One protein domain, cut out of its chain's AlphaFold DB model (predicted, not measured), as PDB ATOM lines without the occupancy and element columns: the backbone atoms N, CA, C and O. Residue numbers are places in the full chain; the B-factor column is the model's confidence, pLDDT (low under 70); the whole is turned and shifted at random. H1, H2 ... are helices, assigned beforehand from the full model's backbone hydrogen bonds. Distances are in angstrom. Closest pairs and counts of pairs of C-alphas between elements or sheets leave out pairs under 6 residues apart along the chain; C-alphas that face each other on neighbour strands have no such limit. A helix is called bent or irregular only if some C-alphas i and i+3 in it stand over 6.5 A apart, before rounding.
ATOM      1  N   PRO A  69      13.589  29.847 -16.150       74.44
ATOM      2  CA  PRO A  69      13.323  28.444 -15.814       74.44
ATOM      3  C   PRO A  69      12.199  28.274 -14.782       74.44
ATOM      4  O   PRO A  69      11.445  27.304 -14.819       74.44
ATOM      5  N   LEU A  70      12.046  29.235 -13.870       72.81
ATOM      6  CA  LEU A  70      11.014  29.193 -12.839       72.81
ATOM      7  C   LEU A  70       9.626  29.485 -13.427       72.81
ATOM      8  O   LEU A  70       8.639  28.870 -13.022       72.81
ATOM      9  N   ARG A  71       9.541  30.368 -14.432       73.69
ATOM     10  CA  ARG A  71       8.300  30.612 -15.187       73.69
ATOM     11  C   ARG A  71       7.835  29.377 -15.950       73.69
ATOM     12  O   ARG A  71       6.646  29.069 -15.927       73.69
ATOM     13  N   GLU A  72       8.757  28.669 -16.589       75.25
ATOM     14  CA  GLU A  72       8.452  27.445 -17.336       75.25
ATOM     15  C   GLU A  72       7.971  26.324 -16.408       75.25
ATOM     16  O   GLU A  72       6.936  25.709 -16.668       75.25
ATOM     17  N   ALA A  73       8.643  26.125 -15.269       74.31
ATOM     18  CA  ALA A  73       8.229  25.145 -14.266       74.31
ATOM     19  C   ALA A  73       6.820  25.432 -13.718       74.31
ATOM     20  O   ALA A  73       6.000  24.521 -13.592       74.31
ATOM     21  N   LEU A  74       6.501  26.703 -13.452       70.25
ATOM     22  CA  LEU A  74       5.170  27.113 -12.994       70.25
ATOM     23  C   LEU A  74       4.096  26.949 -14.077       70.25
ATOM     24  O   LEU A  74       2.959  26.609 -13.756       70.25
ATOM     25  N   ALA A  75       4.432  27.155 -15.352       74.00
ATOM     26  CA  ALA A  75       3.507  26.922 -16.461       74.00
ATOM     27  C   ALA A  75       3.147  25.433 -16.605       74.00
ATOM     28  O   ALA A  75       1.977  25.103 -16.796       74.00
ATOM     29  N   VAL A  76       4.129  24.538 -16.447       78.12
ATOM     30  CA  VAL A  76       3.912  23.082 -16.440       78.12
ATOM     31  C   VAL A  76       3.101  22.651 -15.217       78.12
ATOM     32  O   VAL A  76       2.167  21.865 -15.336       78.12
ATOM     33  N   LEU A  77       3.389  23.199 -14.036       68.31
ATOM     34  CA  LEU A  77       2.592  22.929 -12.836       68.31
ATOM     35  C   LEU A  77       1.126  23.352 -13.016       68.31
ATOM     36  O   LEU A  77       0.227  22.566 -12.729       68.31
ATOM     37  N   ARG A  78       0.870  24.539 -13.578       70.44
ATOM     38  CA  ARG A  78      -0.494  25.023 -13.868       70.44
ATOM     39  C   ARG A  78      -1.225  24.181 -14.915       70.44
ATOM     40  O   ARG A  78      -2.435  23.995 -14.808       70.44
ATOM     41  N   SER A  79      -0.518  23.662 -15.918       66.75
ATOM     42  CA  SER A  79      -1.138  22.796 -16.929       66.75
ATOM     43  C   SER A  79      -1.517  21.422 -16.367       66.75
ATOM     44  O   SER A  79      -2.518  20.853 -16.795       66.75
ATOM     45  N   VAL A  80      -0.778  20.926 -15.369       75.94
ATOM     46  CA  VAL A  80      -1.040  19.639 -14.704       75.94
ATOM     47  C   VAL A  80      -2.095  19.754 -13.594       75.94
ATOM     48  O   VAL A  80      -2.895  18.835 -13.426       75.94
ATOM     49  N   GLN A  81      -2.137  20.863 -12.844       65.88
ATOM     50  CA  GLN A  81      -3.046  21.045 -11.695       65.88
ATOM     51  C   GLN A  81      -4.382  21.733 -12.008       65.88
ATOM     52  O   GLN A  81      -5.244  21.785 -11.133       65.88
ATOM     53  N   GLY A  82      -4.595  22.181 -13.247       61.16
ATOM     54  CA  GLY A  82      -5.896  22.656 -13.716       61.16
ATOM     55  C   GLY A  82      -6.009  24.175 -13.799       61.16
ATOM     56  O   GLY A  82      -6.643  24.806 -12.960       61.16
ATOM     57  N   GLY A  83      -5.493  24.724 -14.900       64.31
ATOM     58  CA  GLY A  83      -5.853  26.044 -15.420       64.31
ATOM     59  C   GLY A  83      -5.142  27.227 -14.764       64.31
ATOM     60  O   GLY A  83      -4.577  27.132 -13.681       64.31
ATOM     61  N   ALA A  84      -5.144  28.362 -15.469       59.53
ATOM     62  CA  ALA A  84      -4.594  29.607 -14.948       59.53
ATOM     63  C   ALA A  84      -5.385  30.065 -13.713       59.53
ATOM     64  O   ALA A  84      -6.617  30.050 -13.729       59.53
ATOM     65  N   ASP A  85      -4.667  30.497 -12.676       64.25
ATOM     66  CA  ASP A  85      -5.267  31.018 -11.453       64.25
ATOM     67  C   ASP A  85      -6.228  32.163 -11.790       64.25
ATOM     68  O   ASP A  85      -5.843  33.175 -12.387       64.25
ATOM     69  N   THR A  86      -7.494  32.017 -11.407       73.62
ATOM     70  CA  THR A  86      -8.461  33.106 -11.549       73.62
ATOM     71  C   THR A  86      -8.062  34.270 -10.643       73.62
ATOM     72  O   THR A  86      -7.481  34.077  -9.571       73.62
ATOM     73  N   GLU A  87      -8.431  35.502 -11.007       69.69
ATOM     74  CA  GLU A  87      -8.207  36.659 -10.127       69.69
ATOM     75  C   GLU A  87      -8.767  36.436  -8.712       69.69
ATOM     76  O   GLU A  87      -8.185  36.892  -7.728       69.69
ATOM     77  N   ALA A  88      -9.879  35.704  -8.598       68.38
ATOM     78  CA  ALA A  88     -10.485  35.351  -7.322       68.38
ATOM     79  C   ALA A  88      -9.583  34.435  -6.474       68.38
ATOM     80  O   ALA A  88      -9.415  34.691  -5.280       68.38
ATOM     81  N   GLN A  89      -8.964  33.415  -7.080       69.75
ATOM     82  CA  GLN A  89      -8.008  32.530  -6.404       69.75
ATOM     83  C   GLN A  89      -6.746  33.286  -5.990       69.75
ATOM     84  O   GLN A  89      -6.331  33.185  -4.838       69.75
ATOM     85  N   ASN A  90      -6.201  34.129  -6.871       70.69
ATOM     86  CA  ASN A  90      -5.032  34.951  -6.553       70.69
ATOM     87  C   ASN A  90      -5.306  35.887  -5.369       70.69
ATOM     88  O   ASN A  90      -4.520  35.947  -4.424       70.69
ATOM     89  N   ARG A  91      -6.465  36.559  -5.347       70.25
ATOM     90  CA  ARG A  91      -6.865  37.408  -4.212       70.25
ATOM     91  C   ARG A  91      -7.051  36.605  -2.922       70.25
ATOM     92  O   ARG A  91      -6.700  37.102  -1.852       70.25
ATOM     93  N   ALA A  92      -7.592  35.390  -3.000       69.94
ATOM     94  CA  ALA A  92      -7.760  34.523  -1.835       69.94
ATOM     95  C   ALA A  92      -6.407  34.084  -1.252       69.94
ATOM     96  O   ALA A  92      -6.204  34.191  -0.041       69.94
ATOM     97  N   VAL A  93      -5.464  33.678  -2.108       72.75
ATOM     98  CA  VAL A  93      -4.103  33.289  -1.711       72.75
ATOM     99  C   VAL A  93      -3.354  34.469  -1.094       72.75
ATOM    100  O   VAL A  93      -2.782  34.328  -0.016       72.75
ATOM    101  N   VAL A  94      -3.421  35.654  -1.707       72.81
ATOM    102  CA  VAL A  94      -2.778  36.865  -1.170       72.81
ATOM    103  C   VAL A  94      -3.341  37.223   0.207       72.81
ATOM    104  O   VAL A  94      -2.578  37.462   1.141       72.81
ATOM    105  N   ARG A  95      -4.669  37.198   0.384       75.75
ATOM    106  CA  ARG A  95      -5.291  37.454   1.696       75.75
ATOM    107  C   ARG A  95      -4.869  36.427   2.745       75.75
ATOM    108  O   ARG A  95      -4.625  36.807   3.889       75.75
ATOM    109  N   ALA A  96      -4.769  35.153   2.368       77.12
ATOM    110  CA  ALA A  96      -4.304  34.099   3.263       77.12
ATOM    111  C   ALA A  96      -2.837  34.314   3.678       77.12
ATOM    112  O   ALA A  96      -2.524  34.230   4.864       77.12
ATOM    113  N   ALA A  97      -1.962  34.673   2.735       77.44
ATOM    114  CA  ALA A  97      -0.551  34.949   2.998       77.44
ATOM    115  C   ALA A  97      -0.345  36.170   3.912       77.44
ATOM    116  O   ALA A  97       0.439  36.110   4.863       77.44
ATOM    117  N   VAL A  98      -1.089  37.258   3.678       80.69
ATOM    118  CA  VAL A  98      -1.064  38.450   4.542       80.69
ATOM    119  C   VAL A  98      -1.505  38.093   5.960       80.69
ATOM    120  O   VAL A  98      -0.845  38.484   6.922       80.69
ATOM    121  N   ARG A  99      -2.579  37.304   6.104       79.06
ATOM    122  CA  ARG A  99      -3.082  36.882   7.417       79.06
ATOM    123  C   ARG A  99      -2.073  36.012   8.164       79.06
ATOM    124  O   ARG A  99      -1.752  36.323   9.300       79.06
ATOM    125  N   ALA A 100      -1.494  35.015   7.496       80.88
ATOM    126  CA  ALA A 100      -0.469  34.155   8.086       80.88
ATOM    127  C   ALA A 100       0.770  34.950   8.537       80.88
ATOM    128  O   ALA A 100       1.342  34.687   9.595       80.88
ATOM    129  N   THR A 101       1.165  35.963   7.764       79.94
ATOM    130  CA  THR A 101       2.291  36.839   8.119       79.94
ATOM    131  C   THR A 101       1.955  37.709   9.331       79.94
ATOM    132  O   THR A 101       2.763  37.824  10.252       79.94
ATOM    133  N   ALA A 102       0.751  38.286   9.371       77.50
ATOM    134  CA  ALA A 102       0.278  39.061  10.513       77.50
ATOM    135  C   ALA A 102       0.191  38.206  11.788       77.50
ATOM    136  O   ALA A 102       0.626  38.652  12.852       77.50
ATOM    137  N   ASP A 103      -0.289  36.968  11.675       76.38
ATOM    138  CA  ASP A 103      -0.352  36.013  12.782       76.38
ATOM    139  C   ASP A 103       1.060  35.680  13.289       76.38
ATOM    140  O   ASP A 103       1.318  35.764  14.489       76.38
ATOM    141  N   THR A 104       2.013  35.448  12.381       79.94
ATOM    142  CA  THR A 104       3.422  35.181  12.726       79.94
ATOM    143  C   THR A 104       4.074  36.360  13.457       79.94
ATOM    144  O   THR A 104       4.769  36.178  14.456       79.94
ATOM    145  N   ILE A 105       3.840  37.596  12.999       77.75
ATOM    146  CA  ILE A 105       4.370  38.807  13.648       77.75
ATOM    147  C   ILE A 105       3.730  39.008  15.027       77.75
ATOM    148  O   ILE A 105       4.409  39.398  15.979       77.75
ATOM    149  N   THR A 106       2.431  38.737  15.143       73.81
ATOM    150  CA  THR A 106       1.685  38.853  16.402       73.81
ATOM    151  C   THR A 106       2.168  37.821  17.418       73.81
ATOM    152  O   THR A 106       2.378  38.155  18.585       73.81
ATOM    153  N   GLU A 107       2.418  36.590  16.977       68.75
ATOM    154  CA  GLU A 107       2.974  35.525  17.805       68.75
ATOM    155  C   GLU A 107       4.409  35.841  18.248       68.75
ATOM    156  O   GLU A 107       4.728  35.715  19.432       68.75
ATOM    157  N   ALA A 108       5.246  36.372  17.352       71.06
ATOM    158  CA  ALA A 108       6.604  36.809  17.677       71.06
ATOM    159  C   ALA A 108       6.650  38.007  18.649       71.06
ATOM    160  O   ALA A 108       7.601  38.144  19.418       71.06
ATOM    161  N   ARG A 109       5.628  38.875  18.634       67.94
ATOM    162  CA  ARG A 109       5.494  40.014  19.560       67.94
ATOM    163  C   ARG A 109       4.882  39.646  20.906       67.94
ATOM    164  O   ARG A 109       4.879  40.485  21.809       67.94
ATOM    165  N   ARG A 110       4.366  38.426  21.073       63.38
ATOM    166  CA  ARG A 110       3.808  37.986  22.351       63.38
ATOM    167  C   ARG A 110       4.962  37.840  23.356       63.38
ATOM    168  O   ARG A 110       5.862  37.032  23.124       63.38
TER     169      ARG A 110
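This is residues 69 to 110 of the 117 residues of the protein "Homeodomain-like domain-containing protein" of Streptomyces sp. 3212.3 (UniProt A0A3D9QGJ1). Two helices make an open L: the shorter H1 is one arm, the much longer H2 is the other, and residues 82 to 86 make the corner between them. The arms do not pack on each other, and H2 makes most of the length. The printed part has 42 residues with two named helices, H1 then H2, and no named strand; the class is all helix. The whole is extended, with a radius of gyration of the C-alphas of 14.7 A, and flat, with spans of 42 by 24 by 13 A.

H1 is residues 69 to 81, 18.4 A from first to last C-alpha. It begins at C-alpha 69 at (13.323, 28.444, -15.814) and ends at C-alpha 81 at (-3.046, 21.045, -11.695), with x falling. After five residues comes H2, residues 87 to 109, 32.9 A from first to last C-alpha. It begins at C-alpha 87 at (-8.207, 36.659, -10.127) and ends at C-alpha 109 at (5.494, 40.014, 19.560), with z rising.

H1 and H2 are apart: no C-alpha of the one is within 8 A of the other. The link from H1 to H2 is tight. Residues 69 to 74, 76 to 82 and 85 to 110 stand free, with no C-alpha 8 or more residues away along the chain within 10 A. In H1 and H2 every O i to N i+4 pair is within hydrogen-bond range. Neither helix is bent.

The two C-alphas farthest apart are those of Ser 79 and Arg 110, 42.4 A. The first and last printed C-alphas, of Pro 69 and Arg 110, are 40.5 A apart. The printed part has no cut and no long link. The mean pLDDT of the printed part is 72.3; 14 residues are under 70, among them residues 81 to 85 and 87 to 89.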